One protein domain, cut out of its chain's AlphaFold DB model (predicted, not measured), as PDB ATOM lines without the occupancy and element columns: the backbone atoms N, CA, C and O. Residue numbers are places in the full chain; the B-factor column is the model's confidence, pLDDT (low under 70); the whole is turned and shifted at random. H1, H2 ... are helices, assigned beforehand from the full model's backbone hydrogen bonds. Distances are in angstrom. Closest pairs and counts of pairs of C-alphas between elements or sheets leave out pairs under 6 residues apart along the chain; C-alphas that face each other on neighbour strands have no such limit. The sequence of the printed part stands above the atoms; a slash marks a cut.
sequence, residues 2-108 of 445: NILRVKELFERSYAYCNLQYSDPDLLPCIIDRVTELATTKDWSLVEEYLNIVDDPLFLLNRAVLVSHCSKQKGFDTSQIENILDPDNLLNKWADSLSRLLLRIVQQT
ATOM      1  N   ASN A   2     176.883 167.721 144.255       31.42
ATOM      2  CA  ASN A   2     177.984 168.640 143.930       31.42
ATOM      3  C   ASN A   2     179.114 167.781 143.354       31.42
ATOM      4  O   ASN A   2     179.571 166.868 144.036       31.42
ATOM      5  N   ILE A   3     179.543 168.041 142.117       42.44
ATOM      6  CA  ILE A   3     180.725 167.388 141.543       42.44
ATOM      7  C   ILE A   3     181.918 167.804 142.411       42.44
ATOM      8  O   ILE A   3     182.407 168.932 142.316       42.44
ATOM      9  N   LEU A   4     182.336 166.919 143.316       48.62
ATOM     10  CA  LEU A   4     183.517 167.125 144.145       48.62
ATOM     11  C   LEU A   4     184.733 167.296 143.233       48.62
ATOM     12  O   LEU A   4     184.811 166.727 142.141       48.62
ATOM     13  N   ARG A   5     185.716 168.090 143.658       61.91
ATOM     14  CA  ARG A   5     186.968 168.178 142.896       61.91
ATOM     15  C   ARG A   5     187.706 166.851 143.030       61.91
ATOM     16  O   ARG A   5     187.812 166.342 144.136       61.91
ATOM     17  N   VAL A   6     188.293 166.332 141.945       66.00
ATOM     18  CA  VAL A   6     189.020 165.035 141.900       66.00
ATOM     19  C   VAL A   6     189.941 164.798 143.108       66.00
ATOM     20  O   VAL A   6     190.061 163.683 143.595       66.00
ATOM     21  N   LYS A   7     190.567 165.851 143.638       70.00
ATOM     22  CA  LYS A   7     191.388 165.776 144.852       70.00
ATOM     23  C   LYS A   7     190.584 165.453 146.124       70.00
ATOM     24  O   LYS A   7     190.978 164.567 146.869       70.00
ATOM     25  N   GLU A   8     189.474 166.153 146.354       69.44
ATOM     26  CA  GLU A   8     188.564 165.919 147.488       69.44
ATOM     27  C   GLU A   8     187.933 164.521 147.403       69.44
ATOM     28  O   GLU A   8     187.714 163.890 148.435       69.44
ATOM     29  N   LEU A   9     187.708 164.023 146.174       70.25
ATOM     30  CA  LEU A   9     187.274 162.647 145.924       70.25
ATOM     31  C   LEU A   9     188.253 161.635 146.535       70.25
ATOM     32  O   LEU A   9     187.883 160.870 147.423       70.25
ATOM     33  N   PHE A  10     189.517 161.676 146.102       74.19
ATOM     34  CA  PHE A  10     190.533 160.729 146.563       74.19
ATOM     35  C   PHE A  10     190.875 160.893 148.048       74.19
ATOM     36  O   PHE A  10     191.117 159.899 148.724       74.19
ATOM     37  N   GLU A  11     190.863 162.108 148.600       75.25
ATOM     38  CA  GLU A  11     191.087 162.317 150.041       75.25
ATOM     39  C   GLU A  11     190.076 161.545 150.906       75.25
ATOM     40  O   GLU A  11     190.467 160.941 151.908       75.25
ATOM     41  N   ARG A  12     188.803 161.489 150.494       73.31
ATOM     42  CA  ARG A  12     187.772 160.690 151.177       73.31
ATOM     43  C   ARG A  12     188.000 159.188 151.004       73.31
ATOM     44  O   ARG A  12     187.906 158.457 151.984       73.31
ATOM     45  N   SER A  13     188.385 158.742 149.808       75.50
ATOM     46  CA  SER A  13     188.760 157.345 149.529       75.50
ATOM     47  C   SER A  13     189.876 156.841 150.437       75.50
ATOM     48  O   SER A  13     189.799 155.757 151.010       75.50
ATOM     49  N   TYR A  14     190.918 157.658 150.579       77.94
ATOM     50  CA  TYR A  14     192.048 157.385 151.450       77.94
ATOM     51  C   TYR A  14     191.614 157.315 152.912       77.94
ATOM     52  O   TYR A  14     191.986 156.375 153.608       77.94
ATOM     53  N   ALA A  15     190.770 158.248 153.360       77.44
ATOM     54  CA  ALA A  15     190.213 158.213 154.709       77.44
ATOM     55  C   ALA A  15     189.376 156.946 154.962       77.44
ATOM     56  O   ALA A  15     189.546 156.313 156.002       77.44
ATOM     57  N   TYR A  16     188.539 156.538 154.003       75.06
ATOM     58  CA  TYR A  16     187.730 155.318 154.089       75.06
ATOM     59  C   TYR A  16     188.595 154.053 154.178       75.06
ATOM     60  O   TYR A  16     188.365 153.181 155.014       75.06
ATOM     61  N   CYS A  17     189.652 153.988 153.368       77.31
ATOM     62  CA  CYS A  17     190.639 152.915 153.426       77.31
ATOM     63  C   CYS A  17     191.601 153.018 154.622       77.31
ATOM     64  O   CYS A  17     192.422 152.124 154.811       77.31
ATOM     65  N   ASN A  18     191.507 154.073 155.440       83.56
ATOM     66  CA  ASN A  18     192.453 154.378 156.513       83.56
ATOM     67  C   ASN A  18     193.920 154.401 156.024       83.56
ATOM     68  O   ASN A  18     194.834 153.900 156.679       83.56
ATOM     69  N   LEU A  19     194.128 154.980 154.842       82.81
ATOM     70  CA  LEU A  19     195.409 155.125 154.160       82.81
ATOM     71  C   LEU A  19     195.819 156.604 154.094       82.81
ATOM     72  O   LEU A  19     194.988 157.512 154.166       82.81
ATOM     73  N   GLN A  20     197.116 156.868 153.923       84.38
ATOM     74  CA  GLN A  20     197.601 158.231 153.689       84.38
ATOM     75  C   GLN A  20     197.425 158.624 152.222       84.38
ATOM     76  O   GLN A  20     197.623 157.813 151.327       84.38
ATOM     77  N   TYR A  21     197.101 159.890 151.952       81.00
ATOM     78  CA  TYR A  21     196.937 160.363 150.577       81.00
ATOM     79  C   TYR A  21     198.198 160.100 149.733       81.00
ATOM     80  O   TYR A  21     199.287 160.552 150.089       81.00
ATOM     81  N   SER A  22     198.030 159.474 148.562       78.19
ATOM     82  CA  SER A  22     199.083 158.972 147.647       78.19
ATOM     83  C   SER A  22     199.699 157.608 147.991       78.19
ATOM     84  O   SER A  22     200.666 157.221 147.334       78.19
ATOM     85  N   ASP A  23     199.175 156.893 148.987       80.56
ATOM     86  CA  ASP A  23     199.577 155.511 149.276       80.56
ATOM     87  C   ASP A  23     199.173 154.572 148.112       80.56
ATOM     88  O   ASP A  23     198.008 154.626 147.691       80.56
ATOM     89  N   PRO A  24     200.102 153.754 147.564       80.75
ATOM     90  CA  PRO A  24     199.826 152.853 146.441       80.75
ATOM     91  C   PRO A  24     198.798 151.754 146.751       80.75
ATOM     92  O   PRO A  24     198.219 151.199 145.815       80.75
ATOM     93  N   ASP A  25     198.521 151.470 148.028       83.31
ATOM     94  CA  ASP A  25     197.621 150.386 148.448       83.31
ATOM     95  C   ASP A  25     196.126 150.734 148.322       83.31
ATOM     96  O   ASP A  25     195.256 149.917 148.637       83.31
ATOM     97  N   LEU A  26     195.796 151.927 147.810       80.50
ATOM     98  CA  LEU A  26     194.408 152.358 147.639       80.50
ATOM     99  C   LEU A  26     193.602 151.401 146.748       80.50
ATOM    100  O   LEU A  26     192.491 151.022 147.110       80.50
ATOM    101  N   LEU A  27     194.143 151.012 145.590       79.38
ATOM    102  CA  LEU A  27     193.430 150.149 144.642       79.38
ATOM    103  C   LEU A  27     193.182 148.738 145.218       79.38
ATOM    104  O   LEU A  27     192.026 148.308 145.194       79.38
ATOM    105  N   PRO A  28     194.190 148.037 145.779       82.94
ATOM    106  CA  PRO A  28     193.966 146.799 146.524       82.94
ATOM    107  C   PRO A  28     192.902 146.930 147.621       82.94
ATOM    108  O   PRO A  28     191.976 146.122 147.663       82.94
ATOM    109  N   CYS A  29     192.962 147.984 148.444       84.06
ATOM    110  CA  CYS A  29     191.973 148.210 149.500       84.06
ATOM    111  C   CYS A  29     190.545 148.341 148.945       84.06
ATOM    112  O   CYS A  29     189.620 147.714 149.461       84.06
ATOM    113  N   ILE A  30     190.351 149.119 147.874       80.44
ATOM    114  CA  ILE A  30     189.037 149.270 147.231       80.44
ATOM    115  C   ILE A  30     188.525 147.914 146.728       80.44
ATOM    116  O   ILE A  30     187.359 147.587 146.937       80.44
ATOM    117  N   ILE A  31     189.383 147.110 146.095       83.50
ATOM    118  CA  ILE A  31     189.009 145.786 145.579       83.50
ATOM    119  C   ILE A  31     188.576 144.860 146.708       83.50
ATOM    120  O   ILE A  31     187.533 144.215 146.590       83.50
ATOM    121  N   ASP A  32     189.337 144.811 147.797       86.12
ATOM    122  CA  ASP A  32     189.014 143.976 148.953       86.12
ATOM    123  C   ASP A  32     187.661 144.373 149.549       86.12
ATOM    124  O   ASP A  32     186.827 143.507 149.822       86.12
ATOM    125  N   ARG A  33     187.384 145.679 149.649       83.12
ATOM    126  CA  ARG A  33     186.096 146.200 150.127       83.12
ATOM    127  C   ARG A  33     184.937 145.862 149.199       83.12
ATOM    128  O   ARG A  33     183.921 145.354 149.662       83.12
ATOM    129  N   VAL A  34     185.074 146.079 147.891       85.06
ATOM    130  CA  VAL A  34     184.022 145.716 146.925       85.06
ATOM    131  C   VAL A  34     183.788 144.204 146.933       85.06
ATOM    132  O   VAL A  34     182.648 143.753 146.857       85.06
ATOM    133  N   THR A  35     184.845 143.405 147.092       88.25
ATOM    134  CA  THR A  35     184.752 141.941 147.193       88.25
ATOM    135  C   THR A  35     184.037 141.505 148.471       88.25
ATOM    136  O   THR A  35     183.168 140.631 148.423       88.25
ATOM    137  N   GLU A  36     184.350 142.123 149.611       89.12
ATOM    138  CA  GLU A  36     183.654 141.914 150.886       89.12
ATOM    139  C   GLU A  36     182.155 142.216 150.739       89.12
ATOM    140  O   GLU A  36     181.317 141.372 151.061       89.12
ATOM    141  N   LEU A  37     181.805 143.363 150.156       87.19
ATOM    142  CA  LEU A  37     180.417 143.758 149.909       87.19
ATOM    143  C   LEU A  37     179.706 142.830 148.910       87.19
ATOM    144  O   LEU A  37     178.539 142.485 149.089       87.19
ATOM    145  N   ALA A  38     180.401 142.361 147.874       87.75
ATOM    146  CA  ALA A  38     179.843 141.422 146.905       87.75
ATOM    147  C   ALA A  38     179.555 140.041 147.522       87.75
ATOM    148  O   ALA A  38     178.640 139.351 147.079       87.75
ATOM    149  N   THR A  39     180.310 139.635 148.551       89.44
ATOM    150  CA  THR A  39     180.286 138.264 149.098       89.44
ATOM    151  C   THR A  39     179.677 138.133 150.493       89.44
ATOM    152  O   THR A  39     179.314 137.022 150.889       89.44
ATOM    153  N   THR A  40     179.527 139.231 151.243       87.62
ATOM    154  CA  THR A  40     178.917 139.221 152.584       87.62
ATOM    155  C   THR A  40     177.514 138.610 152.543       87.62
ATOM    156  O   THR A  40     176.865 138.613 151.510       87.62
ATOM    157  N   LYS A  41     176.971 138.083 153.636       86.50
ATOM    158  CA  LYS A  41     175.533 137.724 153.690       86.50
ATOM    159  C   LYS A  41     174.689 138.813 154.333       86.50
ATOM    160  O   LYS A  41     173.468 138.759 154.257       86.50
ATOM    161  N   ASP A  42     175.345 139.784 154.950       86.88
ATOM    162  CA  ASP A  42     174.700 140.856 155.675       86.88
ATOM    163  C   ASP A  42     174.362 142.005 154.725       86.88
ATOM    164  O   ASP A  42     175.250 142.700 154.233       86.88
ATOM    165  N   TRP A  43     173.072 142.175 154.436       84.62
ATOM    166  CA  TRP A  43     172.598 143.297 153.630       84.62
ATOM    167  C   TRP A  43     172.804 144.640 154.335       84.62
ATOM    168  O   TRP A  43     173.044 145.627 153.651       84.62
ATOM    169  N   SER A  44     172.789 144.679 155.673       81.19
ATOM    170  CA  SER A  44     172.949 145.939 156.406       81.19
ATOM    171  C   SER A  44     174.313 146.584 156.148       81.19
ATOM    172  O   SER A  44     174.390 147.799 156.010       81.19
ATOM    173  N   LEU A  45     175.358 145.771 155.953       79.94
ATOM    174  CA  LEU A  45     176.696 146.238 155.584       79.94
ATOM    175  C   LEU A  45     176.727 146.856 154.177       79.94
ATOM    176  O   LEU A  45     177.429 147.834 153.935       79.94
ATOM    177  N   VAL A  46     175.965 146.283 153.241       82.19
ATOM    178  CA  VAL A  46     175.846 146.818 151.878       82.19
ATOM    179  C   VAL A  46     175.040 148.115 151.895       82.19
ATOM    180  O   VAL A  46     175.458 149.098 151.296       82.19
ATOM    181  N   GLU A  47     173.919 148.144 152.612       76.50
ATOM    182  CA  GLU A  47     173.051 149.316 152.737       76.50
ATOM    183  C   GLU A  47     173.755 150.495 153.428       76.50
ATOM    184  O   GLU A  47     173.632 151.630 152.972       76.50
ATOM    185  N   GLU A  48     174.550 150.239 154.474       74.31
ATOM    186  CA  GLU A  48     175.389 151.255 155.119       74.31
ATOM    187  C   GLU A  48     176.346 151.906 154.112       74.31
ATOM    188  O   GLU A  48     176.421 153.132 154.047       74.31
ATOM    189  N   TYR A  49     177.007 151.096 153.277       74.06
ATOM    190  CA  TYR A  49     177.901 151.582 152.225       74.06
ATOM    191  C   TYR A  49     177.158 152.380 151.141       74.06
ATOM    192  O   TYR A  49     177.601 153.456 150.743       74.06
ATOM    193  N   LEU A  50     175.999 151.893 150.686       73.88
ATOM    194  CA  LEU A  50     175.188 152.563 149.662       73.88
ATOM    195  C   LEU A  50     174.603 153.904 150.128       73.88
ATOM    196  O   LEU A  50     174.318 154.772 149.305       73.88
ATOM    197  N   ASN A  51     174.428 154.085 151.437       64.62
ATOM    198  CA  ASN A  51     173.876 155.302 152.029       64.62
ATOM    199  C   ASN A  51     174.922 156.388 152.308       64.62
ATOM    200  O   ASN A  51     174.570 157.455 152.818       64.62
ATOM    201  N   ILE A  52     176.192 156.177 151.956       63.97
ATOM    202  CA  ILE A  52     177.207 157.226 152.045       63.97
ATOM    203  C   ILE A  52     176.993 158.193 150.866       63.97
ATOM    204  O   ILE A  52     177.640 158.101 149.828       63.97
ATOM    205  N   VAL A  53     176.070 159.152 151.050       48.09
ATOM    206  CA  VAL A  53     175.599 160.187 150.084       48.09
ATOM    207  C   VAL A  53     176.735 161.034 149.477       48.09
ATOM    208  O   VAL A  53     176.556 161.766 148.507       48.09
ATOM    209  N   ASP A  54     177.913 160.926 150.073       45.41
ATOM    210  CA  ASP A  54     179.094 161.735 149.847       45.41
ATOM    211  C   ASP A  54     180.355 160.868 149.669       45.41
ATOM    212  O   ASP A  54     181.459 161.426 149.643       45.41
ATOM    213  N   ASP A  55     180.232 159.534 149.558       47.88
ATOM    214  CA  ASP A  55     181.373 158.718 149.150       47.88
ATOM    215  C   ASP A  55     181.584 158.956 147.659       47.88
ATOM    216  O   ASP A  55     180.759 158.570 146.827       47.88
ATOM    217  N   PRO A  56     182.673 159.622 147.276       43.34
ATOM    218  CA  PRO A  56     182.908 159.952 145.889       43.34
ATOM    219  C   PRO A  56     183.304 158.709 145.073       43.34
ATOM    220  O   PRO A  56     183.509 158.789 143.863       43.34
ATOM    221  N   LEU A  57     183.430 157.562 145.748       50.53
ATOM    222  CA  LEU A  57     183.758 156.260 145.205       50.53
ATOM    223  C   LEU A  57     182.579 155.299 145.139       50.53
ATOM    224  O   LEU A  57     182.763 154.116 145.421       50.53
ATOM    225  N   PHE A  58     181.410 155.701 144.659       47.56
ATOM    226  CA  PHE A  58     180.461 154.684 144.209       47.56
ATOM    227  C   PHE A  58     180.957 153.996 142.908       47.56
ATOM    228  O   PHE A  58     180.220 153.868 141.957       47.56
ATOM    229  N   LEU A  59     182.206 153.493 142.881       52.16
ATOM    230  CA  LEU A  59     182.830 152.601 141.889       52.16
ATOM    231  C   LEU A  59     183.598 153.284 140.754       52.16
ATOM    232  O   LEU A  59     183.582 152.795 139.631       52.16
ATOM    233  N   LEU A  60     184.297 154.380 141.089       55.44
ATOM    234  CA  LEU A  60     185.148 155.200 140.216       55.44
ATOM    235  C   LEU A  60     185.374 154.624 138.821       55.44
ATOM    236  O   LEU A  60     186.147 153.675 138.651       55.44
ATOM    237  N   ASN A  61     184.813 155.323 137.838       55.22
ATOM    238  CA  ASN A  61     185.275 155.366 136.462       55.22
ATOM    239  C   ASN A  61     186.742 154.912 136.340       55.22
ATOM    240  O   ASN A  61     187.674 155.604 136.779       55.22
ATOM    241  N   ARG A  62     186.928 153.727 135.747       60.56
ATOM    242  CA  ARG A  62     188.220 153.045 135.637       60.56
ATOM    243  C   ARG A  62     189.328 153.979 135.156       60.56
ATOM    244  O   ARG A  62     190.449 153.894 135.650       60.56
ATOM    245  N   ALA A  63     189.035 154.886 134.224       58.78
ATOM    246  CA  ALA A  63     190.027 155.806 133.680       58.78
ATOM    247  C   ALA A  63     190.563 156.786 134.738       58.78
ATOM    248  O   ALA A  63     191.762 157.076 134.757       58.78
ATOM    249  N   VAL A  64     189.710 157.265 135.644       66.12
ATOM    250  CA  VAL A  64     190.094 158.183 136.728       66.12
ATOM    251  C   VAL A  64     190.896 157.444 137.795       66.12
ATOM    252  O   VAL A  64     191.947 157.935 138.212       66.12
ATOM    253  N   LEU A  65     190.448 156.244 138.177       68.12
ATOM    254  CA  LEU A  65     191.133 155.389 139.148       68.12
ATOM    255  C   LEU A  65     192.532 154.994 138.656       68.12
ATOM    256  O   LEU A  65     193.528 155.256 139.329       68.12
ATOM    257  N   VAL A  66     192.621 154.458 137.435       65.12
ATOM    258  CA  VAL A  66     193.887 154.062 136.804       65.12
ATOM    259  C   VAL A  66     194.817 155.259 136.637       65.12
ATOM    260  O   VAL A  66     195.982 155.169 137.012       65.12
ATOM    261  N   SER A  67     194.319 156.397 136.134       69.12
ATOM    262  CA  SER A  67     195.148 157.596 135.941       69.12
ATOM    263  C   SER A  67     195.678 158.172 137.253       69.12
ATOM    264  O   SER A  67     196.744 158.791 137.261       69.12
ATOM    265  N   HIS A  68     194.934 158.026 138.352       75.44
ATOM    266  CA  HIS A  68     195.369 158.477 139.666       75.44
ATOM    267  C   HIS A  68     196.425 157.537 140.251       75.44
ATOM    268  O   HIS A  68     197.527 157.993 140.557       75.44
ATOM    269  N   CYS A  69     196.133 156.236 140.331       73.31
ATOM    270  CA  CYS A  69     197.046 155.234 140.882       73.31
ATOM    271  C   CYS A  69     198.352 155.137 140.079       73.31
ATOM    272  O   CYS A  69     199.430 155.124 140.665       73.31
ATOM    273  N   SER A  70     198.299 155.216 138.743       72.44
ATOM    274  CA  SER A  70     199.500 155.163 137.892       72.44
ATOM    275  C   SER A  70     200.454 156.350 138.082       72.44
ATOM    276  O   SER A  70     201.589 156.312 137.614       72.44
ATOM    277  N   LYS A  71     199.996 157.440 138.713       74.94
ATOM    278  CA  LYS A  71     200.812 158.624 139.029       74.94
ATOM    279  C   LYS A  71     201.399 158.574 140.442       74.94
ATOM    280  O   LYS A  71     202.161 159.473 140.805       74.94
ATOM    281  N   GLN A  72     201.052 157.565 141.242       75.44
ATOM    282  CA  GLN A  72     201.524 157.431 142.614       75.44
ATOM    283  C   GLN A  72     202.916 156.814 142.665       75.44
ATOM    284  O   GLN A  72     203.298 155.946 141.879       75.44
ATOM    285  N   LYS A  73     203.712 157.291 143.619       72.88
ATOM    286  CA  LYS A  73     205.088 156.839 143.782       72.88
ATOM    287  C   LYS A  73     205.091 155.440 144.402       72.88
ATOM    288  O   LYS A  73     204.634 155.278 145.524       72.88
ATOM    289  N   GLY A  74     205.673 154.467 143.702       70.62
ATOM    290  CA  GLY A  74     205.753 153.077 144.168       70.62
ATOM    291  C   GLY A  74     204.594 152.188 143.712       70.62
ATOM    292  O   GLY A  74     204.591 151.011 144.053       70.62
ATOM    293  N   PHE A  75     203.657 152.720 142.924       70.94
ATOM    294  CA  PHE A  75     202.607 151.925 142.299       70.94
ATOM    295  C   PHE A  75     203.174 151.092 141.136       70.94
ATOM    296  O   PHE A  75     203.847 151.628 140.252       70.94
ATOM    297  N   ASP A  76     202.903 149.787 141.134       70.94
ATOM    298  CA  ASP A  76     203.338 148.868 140.081       70.94
ATOM    299  C   ASP A  76     202.332 148.863 138.921       70.94
ATOM    300  O   ASP A  76     201.272 148.241 138.983       70.94
ATOM    301  N   THR A  77     202.668 149.560 137.832       67.69
ATOM    302  CA  THR A  77     201.786 149.672 136.662       67.69
ATOM    303  C   THR A  77     201.595 148.349 135.921       67.69
ATOM    304  O   THR A  77     200.596 148.199 135.220       67.69
ATOM    305  N   SER A  78     202.470 147.354 136.119       65.44
ATOM    306  CA  SER A  78     202.312 146.033 135.496       65.44
ATOM    307  C   SER A  78     201.053 145.300 135.980       65.44
ATOM    308  O   SER A  78     200.466 144.523 135.230       65.44
ATOM    309  N   GLN A  79     200.561 145.635 137.180       61.16
ATOM    310  CA  GLN A  79     199.309 145.115 137.744       61.16
ATOM    311  C   GLN A  79     198.047 145.669 137.059       61.16
ATOM    312  O   GLN A  79     196.956 145.159 137.299       61.16
ATOM    313  N   ILE A  80     198.185 146.708 136.224       62.91
ATOM    314  CA  ILE A  80     197.100 147.372 135.484       62.91
ATOM    315  C   ILE A  80     197.075 146.955 134.003       62.91
ATOM    316  O   ILE A  80     196.004 146.909 133.394       62.91
ATOM    317  N   GLU A  81     198.228 146.650 133.407       59.03
ATOM    318  CA  GLU A  81     198.412 146.629 131.946       59.03
ATOM    319  C   GLU A  81     197.825 145.405 131.218       59.03
ATOM    320  O   GLU A  81     197.582 145.483 130.013       59.03
ATOM    321  N   ASN A  82     197.527 144.294 131.905       64.81
ATOM    322  CA  ASN A  82     197.058 143.068 131.244       64.81
ATOM    323  C   ASN A  82     195.572 142.754 131.502       64.81
ATOM    324  O   ASN A  82     195.236 142.036 132.438       64.81
ATOM    325  N   ILE A  83     194.676 143.271 130.655       55.94
ATOM    326  CA  ILE A  83     193.208 143.088 130.750       55.94
ATOM    327  C   ILE A  83     192.776 141.616 130.580       55.94
ATOM    328  O   ILE A  83     191.660 141.257 130.933       55.94
ATOM    329  N   LEU A  84     193.642 140.741 130.064       59.81
ATOM    330  CA  LEU A  84     193.340 139.313 129.907       59.81
ATOM    331  C   LEU A  84     193.897 138.449 131.045       59.81
ATOM    332  O   LEU A  84     193.642 137.247 131.069       59.81
ATOM    333  N   ASP A  85     194.650 139.041 131.974       67.50
ATOM    334  CA  ASP A  85     195.142 138.338 133.153       67.50
ATOM    335  C   ASP A  85     194.055 138.331 134.244       67.50
ATOM    336  O   ASP A  85     193.690 139.404 134.738       67.50
ATOM    337  N   PRO A  86     193.509 137.166 134.637       61.44
ATOM    338  CA  PRO A  86     192.526 137.084 135.718       61.44
ATOM    339  C   PRO A  86     193.093 137.526 137.076       61.44
ATOM    340  O   PRO A  86     192.326 137.893 137.966       61.44
ATOM    341  N   ASP A  87     194.420 137.537 137.246       67.06
ATOM    342  CA  ASP A  87     195.057 138.032 138.462       67.06
ATOM    343  C   ASP A  87     195.248 139.554 138.495       67.06
ATOM    344  O   ASP A  87     195.549 140.092 139.568       67.06
ATOM    345  N   ASN A  88     194.985 140.243 137.378       79.12
ATOM    346  CA  ASN A  88     194.996 141.700 137.282       79.12
ATOM    347  C   ASN A  88     193.989 142.316 138.263       79.12
ATOM    348  O   ASN A  88     192.817 141.933 138.320       79.12
ATOM    349  N   LEU A  89     194.443 143.324 139.009       76.62
ATOM    350  CA  LEU A  89     193.634 144.015 140.010       76.62
ATOM    351  C   LEU A  89     192.366 144.642 139.414       76.62
ATOM    352  O   LEU A  89     191.307 144.583 140.031       76.62
ATOM    353  N   LEU A  90     192.424 145.175 138.196       77.62
ATOM    354  CA  LEU A  90     191.258 145.737 137.516       77.62
ATOM    355  C   LEU A  90     190.258 144.667 137.077       77.62
ATOM    356  O   LEU A  90     189.061 144.932 137.078       77.62
ATOM    357  N   ASN A  91     190.715 143.453 136.758       81.06
ATOM    358  CA  ASN A  91     189.794 142.350 136.497       81.06
ATOM    359  C   ASN A  91     189.104 141.883 137.772       81.06
ATOM    360  O   ASN A  91     187.887 141.731 137.772       81.06
ATOM    361  N   LYS A  92     189.852 141.747 138.872       84.38
ATOM    362  CA  LYS A  92     189.281 141.439 140.190       84.38
ATOM    363  C   LYS A  92     188.280 142.504 140.629       84.38
ATOM    364  O   LYS A  92     187.189 142.169 141.078       84.38
ATOM    365  N   TRP A  93     188.618 143.778 140.430       85.44
ATOM    366  CA  TRP A  93     187.705 144.897 140.640       85.44
ATOM    367  C   TRP A  93     186.426 144.743 139.811       85.44
ATOM    368  O   TRP A  93     185.339 144.746 140.381       85.44
ATOM    369  N   ALA A  94     186.546 144.565 138.492       86.06
ATOM    370  CA  ALA A  94     185.398 144.470 137.598       86.06
ATOM    371  C   ALA A  94     184.525 143.239 137.898       86.06
ATOM    372  O   ALA A  94     183.301 143.343 137.858       86.06
ATOM    373  N   ASP A  95     185.116 142.096 138.250       89.06
ATOM    374  CA  ASP A  95     184.383 140.890 138.655       89.06
ATOM    375  C   ASP A  95     183.609 141.107 139.957       89.06
ATOM    376  O   ASP A  95     182.407 140.828 140.025       89.06
ATOM    377  N   SER A  96     184.278 141.621 140.992       88.81
ATOM    378  CA  SER A  96     183.650 141.896 142.287       88.81
ATOM    379  C   SER A  96     182.564 142.955 142.163       88.81
ATOM    380  O   SER A  96     181.489 142.804 142.742       88.81
ATOM    381  N   LEU A  97     182.801 143.980 141.347       88.19
ATOM    382  CA  LEU A  97     181.814 144.996 141.046       88.19
ATOM    383  C   LEU A  97     180.599 144.404 140.321       88.19
ATOM    384  O   LEU A  97     179.471 144.576 140.769       88.19
ATOM    385  N   SER A  98     180.811 143.634 139.255       91.06
ATOM    386  CA  SER A  98     179.719 142.992 138.512       91.06
ATOM    387  C   SER A  98     178.807 142.183 139.444       91.06
ATOM    388  O   SER A  98     177.583 142.323 139.402       91.06
ATOM    389  N   ARG A  99     179.406 141.413 140.361       92.06
ATOM    390  CA  ARG A  99     178.679 140.644 141.383       92.06
ATOM    391  C   ARG A  99     177.936 141.532 142.376       92.06
ATOM    392  O   ARG A  99     176.801 141.216 142.722       92.06
ATOM    393  N   LEU A 100     178.552 142.622 142.835       90.75
ATOM    394  CA  LEU A 100     177.906 143.570 143.740       90.75
ATOM    395  C   LEU A 100     176.684 144.225 143.081       90.75
ATOM    396  O   LEU A 100     175.628 144.274 143.702       90.75
ATOM    397  N   LEU A 101     176.791 144.665 141.821       90.94
ATOM    398  CA  LEU A 101     175.674 145.271 141.087       90.94
ATOM    399  C   LEU A 101     174.514 144.289 140.917       90.94
ATOM    400  O   LEU A 101     173.381 144.619 141.260       90.94
ATOM    401  N   LEU A 102     174.792 143.063 140.463       92.81
ATOM    402  CA  LEU A 102     173.767 142.024 140.353       92.81
ATOM    403  C   LEU A 102     173.114 141.739 141.706       92.81
ATOM    404  O   LEU A 102     171.894 141.643 141.794       92.81
ATOM    405  N   ARG A 103     173.908 141.653 142.774       90.88
ATOM    406  CA  ARG A 103     173.382 141.455 144.120       90.88
ATOM    407  C   ARG A 103     172.446 142.588 144.534       90.88
ATOM    408  O   ARG A 103     171.385 142.310 145.082       90.88
ATOM    409  N   ILE A 104     172.820 143.844 144.294       89.38
ATOM    410  CA  ILE A 104     171.965 144.998 144.598       89.38
ATOM    411  C   ILE A 104     170.631 144.858 143.854       89.38
ATOM    412  O   ILE A 104     169.579 144.899 144.488       89.38
ATOM    413  N   VAL A 105     170.681 144.569 142.548       90.12
ATOM    414  CA  VAL A 105     169.500 144.356 141.693       90.12
ATOM    415  C   VAL A 105     168.644 143.172 142.178       90.12
ATOM    416  O   VAL A 105     167.415 143.225 142.133       90.12
ATOM    417  N   GLN A 106     169.248 142.105 142.696       90.44
ATOM    418  CA  GLN A 106     168.509 140.975 143.266       90.44
ATOM    419  C   GLN A 106     167.772 141.331 144.564       90.44
ATOM    420  O   GLN A 106     166.757 140.710 144.868       90.44
ATOM    421  N   GLN A 107     168.272 142.296 145.341       87.94
ATOM    422  CA  GLN A 107     167.711 142.635 146.653       87.94
ATOM    423  C   GLN A 107     166.692 143.775 146.599       87.94
ATOM    424  O   GLN A 107     165.689 143.743 147.313       87.94
ATOM    425  N   THR A 108     166.933 144.800 145.783       85.19
ATOM    426  CA  THR A 108     166.109 146.013 145.790       85.19
ATOM    427  C   THR A 108     166.202 146.781 144.477       85.19
ATOM    428  O   THR A 108     167.189 146.689 143.751       85.19
TER     429      THR A 108
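What this domain is: This is residues 2 to 108 of the 445 residues of an uncharacterized protein of Sedimenticola sp (UniProt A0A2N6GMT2). Two long helices, H2 and H6, lie side by side, and the smaller helices sit loosely round them: H1 and H4 by the first residues of H2, H3 by its last residues, and H5 by the start of H6. The long link from H3 runs back to H4. The 107 printed residues hold six named helices, H1 to H6 in order along the chain, and no named strand; the class is all helix. The whole is compact, with a radius of gyration of the C-alphas of 13.9 A and spans of 39 by 34 by 22 A.

How they stand to each other: H1, residues 6 to 16, is close to but not clearly touching H2, residues 26 to 39; their closest C-alphas, Tyr 14 and Leu 26, are 6.7 A apart. H3, residues 43 to 50, is close to but not clearly touching H2, with the closest C-alphas, Leu 37 and Val 46, 5.8 A apart. H4, residues 62 to 69, only just touches H2, with 3 pairs of C-alphas within 8 A, at residues 26 to 27 of H2 alone; the closest are Leu 27 and Cys 69, 7.3 A. H6, residues 89 to 107, touches H2 at a shallow tilt of 33 degrees, only just short of steep, the same way; the closest C-alphas, Ala 38 and Leu 100, are 4.3 A apart. H5, residues 78 to 81, and H6 only just touch, with 3 pairs within 8 A, and only at the corner, at residues 89 to 90 of H6 alone; the closest C-alphas are Gln 79 and Leu 89, 6.2 A. In H1, H2, H3, H4 and H6 every O i to N i+4 pair is within hydrogen-bond range; H5 is too short for one.

Where its parts are: H1 begins at C-alpha 6 (189.020, 165.035, 141.900) and is 15.6 A long. H2 is 20.0 A long, and H6, 26.8 A, ends at C-alpha 107 (167.711, 142.635, 146.653).

The domain as a whole: The C-alphas of Lys 73 and Thr 108, the two farthest apart, are 40.5 A apart. The printed part has no cut, and the link from H3 to H4 is long. The pLDDT is under 70 at residues 2 to 6, 8, 51 to 67 and 77 to 87.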